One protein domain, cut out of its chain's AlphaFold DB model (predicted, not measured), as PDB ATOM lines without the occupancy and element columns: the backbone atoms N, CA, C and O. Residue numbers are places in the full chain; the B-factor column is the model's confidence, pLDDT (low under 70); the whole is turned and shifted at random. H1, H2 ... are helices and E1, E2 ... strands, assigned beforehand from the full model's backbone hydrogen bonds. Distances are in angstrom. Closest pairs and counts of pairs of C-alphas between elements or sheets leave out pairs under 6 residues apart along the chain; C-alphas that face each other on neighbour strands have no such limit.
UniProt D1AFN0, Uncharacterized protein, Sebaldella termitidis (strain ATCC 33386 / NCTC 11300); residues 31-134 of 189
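This is residues 31 to 134 of the 189 residues of an uncharacterized protein of Sebaldella termitidis (strain ATCC 33386 / NCTC 11300) (UniProt D1AFN0). A small twisted sheet of four parallel strands forms the middle layer, with H3 and H5 on one face and H1 and H6 on the other; H2 and H4 lie beyond the sheet, H2 packing on the last part of H5. The far end of the long helix H5 and the loop before it make an arm, where residues 98 to 104 stick out. The printed part has 104 residues, with six named helices and four named strands in the order E1 H1 E2 H2 H3 E3 H4 H5 E4 H6; the sheet's order is E1 E2 E3 E4 and the class is mixed, helices and strands. The whole is compact, with a radius of gyration of the C-alphas of 13.5 A, and its spans of 41 by 27 by 20 A make it only just elongated.

E1, residues 31 to 33, is an edge strand, parallel to E2, residues 55 to 58, at 11 degrees; N 31 and O 55 are 2.7 A apart. E2 is parallel to E3, residues 86 to 90, at 24 degrees, with N 88 and O 56 at 2.8 A. E3 is parallel to the other edge strand E4, residues 122 to 124, at 35 degrees, with N 124 and O 89 at 2.9 A. Three strand-helix-strand units, parallel neighbour strands with helices between, follow: E1, H1 (37 to 46), E2 has a left-handed crossover; E2, H2 (63 to 70) and H3 (76 to 82), E3 and E3, H4 (95 to 98) and H5 (103 to 118), E4 have right-handed ones. H3 has a height over the sheet of 8.8 A, and H6, residues 126 to 134, on the opposite face, one of 9.5 A. H1 and H6 touch at Lys 46 and Gly 134, whose C-alphas, the closest, are 5.7 A apart, at a shallow tilt of 27 degrees, the same way. H5 touches H2 with residues 112 to 116 alone, the closest C-alphas being those of Ala 70 and Ile 116, 5.3 A. H4 is close to but not clearly touching H2, at Ile 63 and Tyr 96, whose C-alphas are 6.2 A apart. Every O i to N i+4 pair is within hydrogen-bond range in H2, H3, H5 and H6, and 5 of 6 in H1; H4 is too short for one.

E1 begins at C-alpha 31, (-34.926, -0.475, 36.773). H1 is 14.3 A long, E2 10.0 A, H2 10.5 A, E3 13.3 A and H6 11.3 A. H5, the longest helix, runs 22.6 A from C-alpha 103 at (-21.971, -18.993, 62.162). H6 ends at C-alpha 134, (-47.263, -7.901, 38.261).

The two C-alphas farthest apart are those of Lys 48 and Ala 104, 41.2 A. The printed part has no cut; H1 to E2 is a short link and the others are tight. The mean pLDDT of the printed part is 84.6, and residues 45 to 48, 51 to 53 and 134 are under 70.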
ATOM      1  N   LYS A  31     -36.360  -0.295  36.992       82.19
ATOM      2  CA  LYS A  31     -34.926  -0.475  36.773       82.19
ATOM      3  C   LYS A  31     -34.522  -1.836  37.323       82.19
ATOM      4  O   LYS A  31     -34.724  -2.113  38.500       82.19
ATOM      5  N   PHE A  32     -33.934  -2.679  36.484       82.44
ATOM      6  CA  PHE A  32     -33.459  -4.003  36.879       82.44
ATOM      7  C   PHE A  32     -31.934  -4.008  37.006       82.44
ATOM      8  O   PHE A  32     -31.243  -3.484  36.132       82.44
ATOM      9  N   CYS A  33     -31.410  -4.590  38.081       81.75
ATOM     10  CA  CYS A  33     -29.982  -4.690  38.361       81.75
ATOM     11  C   CYS A  33     -29.626  -6.125  38.777       81.75
ATOM     12  O   CYS A  33     -30.187  -6.648  39.740       81.75
ATOM     13  N   GLY A  34     -28.698  -6.746  38.047       78.62
ATOM     14  CA  GLY A  34     -28.220  -8.109  38.276       78.62
ATOM     15  C   GLY A  34     -28.375  -9.016  37.054       78.62
ATOM     16  O   GLY A  34     -28.873  -8.597  36.006       78.62
ATOM     17  N   ASP A  35     -27.929 -10.262  37.206       75.38
ATOM     18  CA  ASP A  35     -27.722 -11.196  36.088       75.38
ATOM     19  C   ASP A  35     -28.855 -12.225  35.912       75.38
ATOM     20  O   ASP A  35     -28.748 -13.143  35.097       75.38
ATOM     21  N   ASP A  36     -29.958 -12.101  36.659       79.50
ATOM     22  CA  ASP A  36     -31.081 -13.040  36.565       79.50
ATOM     23  C   ASP A  36     -31.928 -12.766  35.313       79.50
ATOM     24  O   ASP A  36     -32.903 -12.007  35.330       79.50
ATOM     25  N   SER A  37     -31.532 -13.388  34.202       74.94
ATOM     26  CA  SER A  37     -32.215 -13.271  32.912       74.94
ATOM     27  C   SER A  37     -33.657 -13.779  32.955       74.94
ATOM     28  O   SER A  37     -34.520 -13.186  32.316       74.94
ATOM     29  N   LEU A  38     -33.946 -14.813  33.750       78.94
ATOM     30  CA  LEU A  38     -35.291 -15.382  33.860       78.94
ATOM     31  C   LEU A  38     -36.250 -14.406  34.538       78.94
ATOM     32  O   LEU A  38     -37.322 -14.122  34.005       78.94
ATOM     33  N   LEU A  39     -35.849 -13.850  35.684       78.75
ATOM     34  CA  LEU A  39     -36.645 -12.855  36.393       78.75
ATOM     35  C   LEU A  39     -36.804 -11.583  35.560       78.75
ATOM     36  O   LEU A  39     -37.885 -10.994  35.522       78.75
ATOM     37  N   ARG A  40     -35.739 -11.164  34.871       79.62
ATOM     38  CA  ARG A  40     -35.796 -10.025  33.955       79.62
ATOM     39  C   ARG A  40     -36.815 -10.260  32.846       79.62
ATOM     40  O   ARG A  40     -37.616  -9.369  32.582       79.62
ATOM     41  N   ASP A  41     -36.818 -11.437  32.230       74.88
ATOM     42  CA  ASP A  41     -37.760 -11.782  31.167       74.88
ATOM     43  C   ASP A  41     -39.201 -11.842  31.692       74.88
ATOM     44  O   ASP A  41     -40.106 -11.296  31.059       74.88
ATOM     45  N   GLU A  42     -39.430 -12.441  32.862       71.69
ATOM     46  CA  GLU A  42     -40.743 -12.487  33.521       71.69
ATOM     47  C   GLU A  42     -41.281 -11.091  33.856       71.69
ATOM     48  O   GLU A  42     -42.449 -10.798  33.582       71.69
ATOM     49  N   LEU A  43     -40.429 -10.208  34.381       74.75
ATOM     50  CA  LEU A  43     -40.787  -8.818  34.655       74.75
ATOM     51  C   LEU A  43     -40.987  -8.023  33.364       74.75
ATOM     52  O   LEU A  43     -41.940  -7.259  33.283       74.75
ATOM     53  N   SER A  44     -40.165  -8.234  32.332       70.94
ATOM     54  CA  SER A  44     -40.279  -7.527  31.047       70.94
ATOM     55  C   SER A  44     -41.591  -7.820  30.315       70.94
ATOM     56  O   SER A  44     -42.112  -6.966  29.598       70.94
ATOM     57  N   LYS A  45     -42.154  -9.017  30.524       66.25
ATOM     58  CA  LYS A  45     -43.477  -9.391  30.009       66.25
ATOM     59  C   LYS A  45     -44.587  -8.609  30.709       66.25
ATOM     60  O   LYS A  45     -45.582  -8.269  30.073       66.25
ATOM     61  N   LYS A  46     -44.418  -8.321  32.002       63.50
ATOM     62  CA  LYS A  46     -45.438  -7.717  32.871       63.50
ATOM     63  C   LYS A  46     -45.304  -6.197  33.023       63.50
ATOM     64  O   LYS A  46     -46.279  -5.529  33.347       63.50
ATOM     65  N   ILE A  47     -44.116  -5.634  32.816       67.56
ATOM     66  CA  ILE A  47     -43.786  -4.244  33.147       67.56
ATOM     67  C   ILE A  47     -42.734  -3.700  32.183       67.56
ATOM     68  O   ILE A  47     -41.864  -4.419  31.692       67.56
ATOM     69  N   LYS A  48     -42.782  -2.389  31.936       68.69
ATOM     70  CA  LYS A  48     -41.754  -1.700  31.163       68.69
ATOM     71  C   LYS A  48     -40.467  -1.561  31.984       68.69
ATOM     72  O   LYS A  48     -40.441  -0.874  33.005       68.69
ATOM     73  N   ILE A  49     -39.388  -2.167  31.494       73.00
ATOM     74  CA  ILE A  49     -38.047  -2.000  32.063       73.00
ATOM     75  C   ILE A  49     -37.414  -0.730  31.488       73.00
ATOM     76  O   ILE A  49     -37.376  -0.545  30.271       73.00
ATOM     77  N   SER A  50     -36.932   0.145  32.361       73.06
ATOM     78  CA  SER A  50     -36.349   1.444  32.018       73.06
ATOM     79  C   SER A  50     -35.218   1.775  32.982       73.06
ATOM     80  O   SER A  50     -35.305   1.494  34.177       73.06
ATOM     81  N   GLU A  51     -34.155   2.412  32.491       66.81
ATOM     82  CA  GLU A  51     -33.028   2.824  33.338       66.81
ATOM     83  C   GLU A  51     -33.407   3.910  34.357       66.81
ATOM     84  O   GLU A  51     -32.749   4.041  35.391       66.81
ATOM     85  N   ASN A  52     -34.501   4.634  34.101       63.69
ATOM     86  CA  ASN A  52     -35.034   5.690  34.962       63.69
ATOM     87  C   ASN A  52     -36.292   5.268  35.732       63.69
ATOM     88  O   ASN A  52     -37.037   6.128  36.193       63.69
ATOM     89  N   GLY A  53     -36.516   3.962  35.894       68.31
ATOM     90  CA  GLY A  53     -37.663   3.447  36.633       68.31
ATOM     91  C   GLY A  53     -37.778   3.986  38.062       68.31
ATOM     92  O   GLY A  53     -36.770   4.189  38.745       68.31
ATOM     93  N   GLU A  54     -39.014   4.199  38.512       73.94
ATOM     94  CA  GLU A  54     -39.367   4.604  39.883       73.94
ATOM     95  C   GLU A  54     -39.156   3.462  40.890       73.94
ATOM     96  O   GLU A  54     -39.029   3.686  42.096       73.94
ATOM     97  N   ILE A  55     -39.083   2.228  40.384       81.81
ATOM     98  CA  ILE A  55     -38.825   1.018  41.157       81.81
ATOM     99  C   ILE A  55     -37.478   0.436  40.727       81.81
ATOM    100  O   ILE A  55     -37.240   0.236  39.541       81.81
ATOM    101  N   LEU A  56     -36.603   0.126  41.678       86.69
ATOM    102  CA  LEU A  56     -35.346  -0.586  41.458       86.69
ATOM    103  C   LEU A  56     -35.470  -2.018  41.982       86.69
ATOM    104  O   LEU A  56     -35.733  -2.222  43.161       86.69
ATOM    105  N   VAL A  57     -35.231  -3.001  41.120       88.00
ATOM    106  CA  VAL A  57     -35.163  -4.422  41.470       88.00
ATOM    107  C   VAL A  57     -33.719  -4.890  41.372       88.00
ATOM    108  O   VAL A  57     -33.102  -4.775  40.315       88.00
ATOM    109  N   ILE A  58     -33.197  -5.443  42.463       89.56
ATOM    110  CA  ILE A  58     -31.879  -6.073  42.539       89.56
ATOM    111  C   ILE A  58     -32.091  -7.584  42.605       89.56
ATOM    112  O   ILE A  58     -32.573  -8.109  43.612       89.56
ATOM    113  N   SER A  59     -31.769  -8.283  41.516       87.06
ATOM    114  CA  SER A  59     -32.016  -9.725  41.397       87.06
ATOM    115  C   SER A  59     -30.985 -10.581  42.108       87.06
ATOM    116  O   SER A  59     -31.287 -11.697  42.508       87.06
ATOM    117  N   THR A  60     -29.761 -10.078  42.219       88.75
ATOM    118  CA  THR A  60     -28.618 -10.771  42.807       88.75
ATOM    119  C   THR A  60     -27.818  -9.763  43.607       88.75
ATOM    120  O   THR A  60     -27.501  -8.694  43.089       88.75
ATOM    121  N   LEU A  61     -27.502 -10.098  44.854       89.94
ATOM    122  CA  LEU A  61     -26.722  -9.244  45.738       89.94
ATOM    123  C   LEU A  61     -25.535 -10.035  46.281       89.94
ATOM    124  O   LEU A  61     -25.713 -10.978  47.063       89.94
ATOM    125  N   GLY A  62     -24.338  -9.637  45.852       89.94
ATOM    126  CA  GLY A  62     -23.097 -10.208  46.349       89.94
ATOM    127  C   GLY A  62     -22.776  -9.742  47.767       89.94
ATOM    128  O   GLY A  62     -23.313  -8.745  48.260       89.94
ATOM    129  N   ILE A  63     -21.859 -10.443  48.434       89.88
ATOM    130  CA  ILE A  63     -21.431 -10.083  49.800       89.88
ATOM    131  C   ILE A  63     -20.834  -8.668  49.843       89.88
ATOM    132  O   ILE A  63     -21.141  -7.899  50.753       89.88
ATOM    133  N   ASN A  64     -20.017  -8.309  48.847       91.88
ATOM    134  CA  ASN A  64     -19.402  -6.981  48.763       91.88
ATOM    135  C   ASN A  64     -20.460  -5.880  48.621       91.88
ATOM    136  O   ASN A  64     -20.444  -4.919  49.388       91.88
ATOM    137  N   ASP A  65     -21.423  -6.068  47.715       91.50
ATOM    138  CA  ASP A  65     -22.508  -5.112  47.490       91.50
ATOM    139  C   ASP A  65     -23.353  -4.931  48.753       91.50
ATOM    140  O   ASP A  65     -23.663  -3.810  49.146       91.50
ATOM    141  N   MET A  66     -23.682  -6.023  49.449       92.06
ATOM    142  CA  MET A  66     -24.402  -5.969  50.722       92.06
ATOM    143  C   MET A  66     -23.648  -5.147  51.777       92.06
ATOM    144  O   MET A  66     -24.252  -4.305  52.445       92.06
ATOM    145  N   VAL A  67     -22.340  -5.363  51.932       92.25
ATOM    146  CA  VAL A  67     -21.511  -4.598  52.880       92.25
ATOM    147  C   VAL A  67     -21.456  -3.121  52.488       92.25
ATOM    148  O   VAL A  67     -21.557  -2.250  53.358       92.25
ATOM    149  N   ASP A  68     -21.340  -2.824  51.197       92.75
ATOM    150  CA  ASP A  68     -21.297  -1.458  50.688       92.75
ATOM    151  C   ASP A  68     -22.627  -0.724  50.905       92.75
ATOM    152  O   ASP A  68     -22.616   0.399  51.415       92.75
ATOM    153  N   ILE A  69     -23.768  -1.369  50.629       92.94
ATOM    154  CA  ILE A  69     -25.099  -0.813  50.915       92.94
ATOM    155  C   ILE A  69     -25.263  -0.599  52.421       92.94
ATOM    156  O   ILE A  69     -25.636   0.494  52.836       92.94
ATOM    157  N   ALA A  70     -24.968  -1.606  53.251       92.19
ATOM    158  CA  ALA A  70     -25.122  -1.503  54.704       92.19
ATOM    159  C   ALA A  70     -24.272  -0.364  55.295       92.19
ATOM    160  O   ALA A  70     -24.713   0.332  56.209       92.19
ATOM    161  N   SER A  71     -23.086  -0.133  54.729       90.94
ATOM    162  CA  SER A  71     -22.179   0.953  55.118       90.94
ATOM    163  C   SER A  71     -22.563   2.322  54.538       90.94
ATOM    164  O   SER A  71     -21.891   3.309  54.831       90.94
ATOM    165  N   GLY A  72     -23.601   2.399  53.701       87.56
ATOM    166  CA  GLY A  72     -24.046   3.636  53.057       87.56
ATOM    167  C   GLY A  72     -23.109   4.141  51.954       87.56
ATOM    168  O   GLY A  72     -23.124   5.331  51.639       87.56
ATOM    169  N   LYS A  73     -22.272   3.271  51.376       88.81
ATOM    170  CA  LYS A  73     -21.428   3.634  50.232       88.81
ATOM    171  C   LYS A  73     -22.250   3.745  48.950       88.81
ATOM    172  O   LYS A  73     -23.397   3.307  48.866       88.81
ATOM    173  N   THR A  74     -21.631   4.319  47.922       82.31
ATOM    174  CA  THR A  74     -22.235   4.485  46.601       82.31
ATOM    175  C   THR A  74     -22.566   3.127  45.980       82.31
ATOM    176  O   THR A  74     -21.687   2.426  45.489       82.31
ATOM    177  N   HIS A  75     -23.848   2.780  45.980       89.62
ATOM    178  CA  HIS A  75     -24.406   1.597  45.331       89.62
ATOM    179  C   HIS A  75     -25.748   1.983  44.682       89.62
ATOM    180  O   HIS A  75     -26.454   2.820  45.257       89.62
ATOM    181  N   PRO A  76     -26.163   1.384  43.545       86.75
ATOM    182  CA  PRO A  76     -27.449   1.687  42.907       86.75
ATOM    183  C   PRO A  76     -28.655   1.647  43.853       86.75
ATOM    184  O   PRO A  76     -29.566   2.456  43.707       86.75
ATOM    185  N   ALA A  77     -28.638   0.754  44.850       87.31
ATOM    186  CA  ALA A  77     -29.647   0.693  45.912       87.31
ATOM    187  C   ALA A  77     -29.731   2.000  46.717       87.31
ATOM    188  O   ALA A  77     -30.813   2.550  46.887       87.31
ATOM    189  N   ILE A  78     -28.586   2.517  47.173       89.25
ATOM    190  CA  ILE A  78     -28.503   3.752  47.961       89.25
ATOM    191  C   ILE A  78     -28.875   4.958  47.100       89.25
ATOM    192  O   ILE A  78     -29.672   5.789  47.525       89.25
ATOM    193  N   SER A  79     -28.369   5.028  45.866       87.81
ATOM    194  CA  SER A  79     -28.765   6.066  44.908       87.81
ATOM    195  C   SER A  79     -30.275   6.050  44.657       87.81
ATOM    196  O   SER A  79     -30.907   7.099  44.699       87.81
ATOM    197  N   GLY A  80     -30.869   4.864  44.495       85.75
ATOM    198  CA  GLY A  80     -32.314   4.700  44.363       85.75
ATOM    199  C   GLY A  80     -33.082   5.243  45.569       85.75
ATOM    200  O   GLY A  80     -34.019   6.016  45.387       85.75
ATOM    201  N   LEU A  81     -32.653   4.919  46.791       86.25
ATOM    202  CA  LEU A  81     -33.272   5.458  48.008       86.25
ATOM    203  C   LEU A  81     -33.206   6.992  48.069       86.25
ATOM    204  O   LEU A  81     -34.201   7.640  48.391       86.25
ATOM    205  N   LEU A  82     -32.052   7.583  47.740       87.44
ATOM    206  CA  LEU A  82     -31.866   9.041  47.732       87.44
ATOM    207  C   LEU A  82     -32.724   9.731  46.661       87.44
ATOM    208  O   LEU A  82     -33.210  10.842  46.871       87.44
ATOM    209  N   GLU A  83     -32.966   9.048  45.544       86.31
ATOM    210  CA  GLU A  83     -33.889   9.459  44.480       86.31
ATOM    211  C   GLU A  83     -35.369   9.193  44.824       86.31
ATOM    212  O   GLU A  83     -36.239   9.416  43.984       86.31
ATOM    213  N   LYS A  84     -35.674   8.741  46.052       82.81
ATOM    214  CA  LYS A  84     -37.017   8.353  46.525       82.81
ATOM    215  C   LYS A  84     -37.656   7.217  45.718       82.81
ATOM    216  O   LYS A  84     -38.880   7.111  45.657       82.81
ATOM    217  N   LYS A  85     -36.838   6.362  45.109       85.69
ATOM    218  CA  LYS A  85     -37.291   5.162  44.403       85.69
ATOM    219  C   LYS A  85     -37.617   4.053  45.391       85.69
ATOM    220  O   LYS A  85     -36.999   3.941  46.451       85.69
ATOM    221  N   THR A  86     -38.549   3.187  45.011       84.50
ATOM    222  CA  THR A  86     -38.814   1.963  45.776       84.50
ATOM    223  C   THR A  86     -37.769   0.920  45.409       84.50
ATOM    224  O   THR A  86     -37.636   0.582  44.236       84.50
ATOM    225  N   VAL A  87     -37.025   0.399  46.386       90.44
ATOM    226  CA  VAL A  87     -35.947  -0.570  46.138       90.44
ATOM    227  C   VAL A  87     -36.337  -1.945  46.675       90.44
ATOM    228  O   VAL A  87     -36.632  -2.091  47.862       90.44
ATOM    229  N   TYR A  88     -36.295  -2.950  45.803       90.38
ATOM    230  CA  TYR A  88     -36.529  -4.356  46.113       90.38
ATOM    231  C   TYR A  88     -35.260  -5.183  45.910       90.38
ATOM    232  O   TYR A  88     -34.576  -5.039  44.896       90.38
ATOM    233  N   ILE A  89     -34.985  -6.091  46.842       92.12
ATOM    234  CA  ILE A  89     -33.956  -7.127  46.725       92.12
ATOM    235  C   ILE A  89     -34.649  -8.488  46.735       92.12
ATOM    236  O   ILE A  89     -35.496  -8.750  47.590       92.12
ATOM    237  N   VAL A  90     -34.277  -9.353  45.796       91.12
ATOM    238  CA  VAL A  90     -34.787 -10.727  45.723       91.12
ATOM    239  C   VAL A  90     -34.074 -11.589  46.760       91.12
ATOM    240  O   VAL A  90     -32.848 -11.695  46.741       91.12
ATOM    241  N   GLU A  91     -34.830 -12.222  47.655       89.31
ATOM    242  CA  GLU A  91     -34.287 -13.046  48.743       89.31
ATOM    243  C   GLU A  91     -33.430 -14.206  48.212       89.31
ATOM    244  O   GLU A  91     -32.342 -14.473  48.723       89.31
ATOM    245  N   GLU A  92     -33.887 -14.862  47.145       88.88
ATOM    246  CA  GLU A  92     -33.180 -15.962  46.482       88.88
ATOM    247  C   GLU A  92     -31.882 -15.503  45.791       88.88
ATOM    248  O   GLU A  92     -31.025 -16.323  45.451       88.88
ATOM    249  N   GLY A  93     -31.732 -14.192  45.590       85.94
ATOM    250  CA  GLY A  93     -30.559 -13.546  45.015       85.94
ATOM    251  C   GLY A  93     -29.439 -13.244  46.009       85.94
ATOM    252  O   GLY A  93     -28.375 -12.789  45.587       85.94
ATOM    253  N   LEU A  94     -29.657 -13.460  47.309       90.50
ATOM    254  CA  LEU A  94     -28.671 -13.186  48.354       90.50
ATOM    255  C   LEU A  94     -27.567 -14.250  48.342       90.50
ATOM    256  O   LEU A  94     -27.793 -15.404  48.707       90.50
ATOM    257  N   GLU A  95     -26.349 -13.859  47.963       90.56
ATOM    258  CA  GLU A  95     -25.228 -14.794  47.818       90.56
ATOM    259  C   GLU A  95     -24.881 -15.501  49.134       90.56
ATOM    260  O   GLU A  95     -24.666 -16.715  49.154       90.56
ATOM    261  N   TYR A  96     -24.863 -14.760  50.247       89.00
ATOM    262  CA  TYR A  96     -24.406 -15.294  51.529       89.00
ATOM    263  C   TYR A  96     -25.294 -16.430  52.059       89.00
ATOM    264  O   TYR A  96     -24.800 -17.298  52.775       89.00
ATOM    265  N   LYS A  97     -26.574 -16.485  51.654       88.44
ATOM    266  CA  LYS A  97     -27.505 -17.558  52.044       88.44
ATOM    267  C   LYS A  97     -27.123 -18.934  51.490       88.44
ATOM    268  O   LYS A  97     -27.698 -19.937  51.905       88.44
ATOM    269  N   ARG A  98     -26.156 -19.007  50.568       89.50
ATOM    270  CA  ARG A  98     -25.576 -20.272  50.084       89.50
ATOM    271  C   ARG A  98     -24.649 -20.931  51.106       89.50
ATOM    272  O   ARG A  98     -24.340 -22.111  50.963       89.50
ATOM    273  N   TYR A  99     -24.200 -20.180  52.107       89.88
ATOM    274  CA  TYR A  99     -23.277 -20.639  53.135       89.88
ATOM    275  C   TYR A  99     -24.006 -20.781  54.475       89.88
ATOM    276  O   TYR A  99     -24.965 -20.069  54.760       89.88
ATOM    277  N   SER A 100     -23.549 -21.716  55.305       87.62
ATOM    278  CA  SER A 100     -24.083 -21.946  56.656       87.62
ATOM    279  C   SER A 100     -23.037 -21.767  57.757       87.62
ATOM    280  O   SER A 100     -23.390 -21.628  58.929       87.62
ATOM    281  N   GLU A 101     -21.752 -21.743  57.397       87.69
ATOM    282  CA  GLU A 101     -20.632 -21.617  58.322       87.69
ATOM    283  C   GLU A 101     -19.526 -20.708  57.761       87.69
ATOM    284  O   GLU A 101     -19.358 -20.632  56.542       87.69
ATOM    285  N   PRO A 102     -18.750 -20.036  58.633       90.25
ATOM    286  CA  PRO A 102     -18.863 -20.038  60.097       90.25
ATOM    287  C   PRO A 102     -20.033 -19.174  60.605       90.25
ATOM    288  O   PRO A 102     -20.278 -18.081  60.096       90.25
ATOM    289  N   LYS A 103     -20.737 -19.635  61.652       91.38
ATOM    290  CA  LYS A 103     -21.971 -18.993  62.162       91.38
ATOM    291  C   LYS A 103     -21.808 -17.514  62.521       91.38
ATOM    292  O   LYS A 103     -22.648 -16.708  62.149       91.38
ATOM    293  N   ALA A 104     -20.701 -17.143  63.167       92.38
ATOM    294  CA  ALA A 104     -20.428 -15.752  63.542       92.38
ATOM    295  C   ALA A 104     -20.362 -14.802  62.327       92.38
ATOM    296  O   ALA A 104     -20.716 -13.624  62.422       92.38
ATOM    297  N   LEU A 105     -19.926 -15.314  61.171       90.12
ATOM    298  CA  LEU A 105     -19.898 -14.545  59.932       90.12
ATOM    299  C   LEU A 105     -21.307 -14.410  59.339       90.12
ATOM    300  O   LEU A 105     -21.669 -13.323  58.903       90.12
ATOM    301  N   MET A 106     -22.123 -15.468  59.405       92.31
ATOM    302  CA  MET A 106     -23.527 -15.417  58.972       92.31
ATOM    303  C   MET A 106     -24.327 -14.406  59.801       92.31
ATOM    304  O   MET A 106     -24.986 -13.545  59.233       92.31
ATOM    305  N   GLU A 107     -24.145 -14.400  61.125       92.44
ATOM    306  CA  GLU A 107     -24.753 -13.401  62.017       92.44
ATOM    307  C   GLU A 107     -24.329 -11.963  61.674       92.44
ATOM    308  O   GLU A 107     -25.068 -11.007  61.907       92.44
ATOM    309  N   THR A 108     -23.119 -11.783  61.138       92.81
ATOM    310  CA  THR A 108     -22.651 -10.469  60.681       92.81
ATOM    311  C   THR A 108     -23.363 -10.055  59.392       92.81
ATOM    312  O   THR A 108     -23.778  -8.903  59.270       92.81
ATOM    313  N   TYR A 109     -23.570 -10.984  58.456       93.06
ATOM    314  CA  TYR A 109     -24.344 -10.727  57.239       93.06
ATOM    315  C   TYR A 109     -25.823 -10.469  57.524       93.06
ATOM    316  O   TYR A 109     -26.386  -9.539  56.947       93.06
ATOM    317  N   ASP A 110     -26.422 -11.182  58.477       92.56
ATOM    318  CA  ASP A 110     -27.791 -10.914  58.926       92.56
ATOM    319  C   ASP A 110     -27.920  -9.485  59.481       92.56
ATOM    320  O   ASP A 110     -28.823  -8.745  59.095       92.56
ATOM    321  N   LYS A 111     -26.951  -9.024  60.287       94.69
ATOM    322  CA  LYS A 111     -26.912  -7.629  60.776       94.69
ATOM    323  C   LYS A 111     -26.792  -6.605  59.647       94.69
ATOM    324  O   LYS A 111     -27.379  -5.518  59.731       94.69
ATOM    325  N   HIS A 112     -26.020  -6.910  58.604       94.19
ATOM    326  CA  HIS A 112     -25.947  -6.051  57.425       94.19
ATOM    327  C   HIS A 112     -27.296  -5.999  56.705       94.19
ATOM    328  O   HIS A 112     -27.759  -4.905  56.385       94.19
ATOM    329  N   LEU A 113     -27.966  -7.140  56.533       92.94
ATOM    330  CA  LEU A 113     -29.289  -7.198  55.919       92.94
ATOM    331  C   LEU A 113     -30.338  -6.423  56.733       92.94
ATOM    332  O   LEU A 113     -31.095  -5.641  56.163       92.94
ATOM    333  N   ASP A 114     -30.331  -6.546  58.060       93.94
ATOM    334  CA  ASP A 114     -31.203  -5.764  58.946       93.94
ATOM    335  C   ASP A 114     -30.988  -4.257  58.776       93.94
ATOM    336  O   ASP A 114     -31.930  -3.465  58.822       93.94
ATOM    337  N   THR A 115     -29.737  -3.842  58.582       94.25
ATOM    338  CA  THR A 115     -29.385  -2.438  58.342       94.25
ATOM    339  C   THR A 115     -29.932  -1.957  56.997       94.25
ATOM    340  O   THR A 115     -30.534  -0.888  56.925       94.25
ATOM    341  N   ILE A 116     -29.801  -2.776  55.953       92.50
ATOM    342  CA  ILE A 116     -30.367  -2.525  54.619       92.50
ATOM    343  C   ILE A 116     -31.893  -2.367  54.696       92.50
ATOM    344  O   ILE A 116     -32.445  -1.418  54.135       92.50
ATOM    345  N   ILE A 117     -32.572  -3.244  55.440       91.62
ATOM    346  CA  ILE A 117     -34.025  -3.178  55.645       91.62
ATOM    347  C   ILE A 117     -34.418  -1.897  56.393       91.62
ATOM    348  O   ILE A 117     -35.385  -1.233  56.016       91.62
ATOM    349  N   LYS A 118     -33.646  -1.489  57.409       92.62
ATOM    350  CA  LYS A 118     -33.869  -0.228  58.144       92.62
ATOM    351  C   LYS A 118     -33.754   1.015  57.266       92.62
ATOM    352  O   LYS A 118     -34.413   2.008  57.562       92.62
ATOM    353  N   TYR A 119     -32.967   0.975  56.191       90.75
ATOM    354  CA  TYR A 119     -32.919   2.067  55.214       90.75
ATOM    355  C   TYR A 119     -34.183   2.172  54.348       90.75
ATOM    356  O   TYR A 119     -34.331   3.140  53.606       90.75
ATOM    357  N   GLY A 120     -35.106   1.212  54.451       85.50
ATOM    358  CA  GLY A 120     -36.347   1.173  53.679       85.50
ATOM    359  C   GLY A 120     -36.268   0.297  52.429       85.50
ATOM    360  O   GLY A 120     -37.190   0.324  51.615       85.50
ATOM    361  N   ILE A 121     -35.197  -0.486  52.265       91.94
ATOM    362  CA  ILE A 121     -35.082  -1.459  51.173       91.94
ATOM    363  C   ILE A 121     -35.891  -2.707  51.529       91.94
ATOM    364  O   ILE A 121     -35.774  -3.247  52.629       91.94
ATOM    365  N   GLN A 122     -36.707  -3.188  50.593       89.94
ATOM    366  CA  GLN A 122     -37.576  -4.338  50.820       89.94
ATOM    367  C   GLN A 122     -36.935  -5.619  50.285       89.94
ATOM    368  O   GLN A 122     -36.723  -5.757  49.083       89.94
ATOM    369  N   VAL A 123     -36.672  -6.579  51.168       90.69
ATOM    370  CA  VAL A 123     -36.256  -7.932  50.776       90.69
ATOM    371  C   VAL A 123     -37.512  -8.777  50.597       90.69
ATOM    372  O   VAL A 123     -38.314  -8.890  51.523       90.69
ATOM    373  N   VAL A 124     -37.716  -9.321  49.401       88.94
ATOM    374  CA  VAL A 124     -38.931 -10.061  49.031       88.94
ATOM    375  C   VAL A 124     -38.576 -11.317  48.251       88.94
ATOM    376  O   VAL A 124     -37.571 -11.358  47.541       88.94
ATOM    377  N   LYS A 125     -39.424 -12.339  48.346       87.69
ATOM    378  CA  LYS A 125     -39.293 -13.535  47.507       87.69
ATOM    379  C   LYS A 125     -39.622 -13.216  46.061       87.69
ATOM    380  O   LYS A 125     -40.416 -12.316  45.782       87.69
ATOM    381  N   ARG A 126     -39.097 -14.014  45.134       82.19
ATOM    382  CA  ARG A 126     -39.377 -13.870  43.699       82.19
ATOM    383  C   ARG A 126     -40.872 -13.855  43.383       82.19
ATOM    384  O   ARG A 126     -41.326 -12.988  42.645       82.19
ATOM    385  N   VAL A 127     -41.630 -14.791  43.957       75.69
ATOM    386  CA  VAL A 127     -43.083 -14.899  43.737       75.69
ATOM    387  C   VAL A 127     -43.796 -13.639  44.230       75.69
ATOM    388  O   VAL A 127     -44.548 -13.027  43.485       75.69
ATOM    389  N   GLU A 128     -43.470 -13.186  45.441       76.50
ATOM    390  CA  GLU A 128     -44.050 -11.975  46.027       76.50
ATOM    391  C   GLU A 128     -43.678 -10.715  45.242       76.50
ATOM    392  O   GLU A 128     -44.490  -9.803  45.124       76.50
ATOM    393  N   LEU A 129     -42.461 -10.644  44.695       81.44
ATOM    394  CA  LEU A 129     -42.037  -9.544  43.837       81.44
ATOM    395  C   LEU A 129     -42.865  -9.507  42.552       81.44
ATOM    396  O   LEU A 129     -43.344  -8.446  42.164       81.44
ATOM    397  N   ILE A 130     -43.042 -10.659  41.903       73.56
ATOM    398  CA  ILE A 130     -43.855 -10.778  40.689       73.56
ATOM    399  C   ILE A 130     -45.317 -10.465  40.993       73.56
ATOM    400  O   ILE A 130     -45.967  -9.843  40.163       73.56
ATOM    401  N   ASP A 131     -45.831 -10.825  42.164       71.81
ATOM    402  CA  ASP A 131     -47.192 -10.475  42.562       71.81
ATOM    403  C   ASP A 131     -47.326  -8.981  42.875       71.81
ATOM    404  O   ASP A 131     -48.291  -8.352  42.459       71.81
ATOM    405  N   LYS A 132     -46.353  -8.371  43.562       71.06
ATOM    406  CA  LYS A 132     -46.359  -6.932  43.876       71.06
ATOM    407  C   LYS A 132     -46.229  -6.063  42.633       71.06
ATOM    408  O   LYS A 132     -46.874  -5.024  42.540       71.06
ATOM    409  N   LEU A 133     -45.356  -6.463  41.716       70.69
ATOM    410  CA  LEU A 133     -45.047  -5.697  40.514       70.69
ATOM    411  C   LEU A 133     -45.966  -6.075  39.343       70.69
ATOM    412  O   LEU A 133     -46.311  -5.239  38.518       70.69
ATOM    413  N   GLY A 134     -46.373  -7.338  39.272       55.88
ATOM    414  CA  GLY A 134     -47.263  -7.901  38.261       55.88
ATOM    415  C   GLY A 134     -48.721  -8.005  38.695       55.88
ATOM    416  O   GLY A 134     -49.502  -8.621  37.965       55.88
TER     417      GLY A 134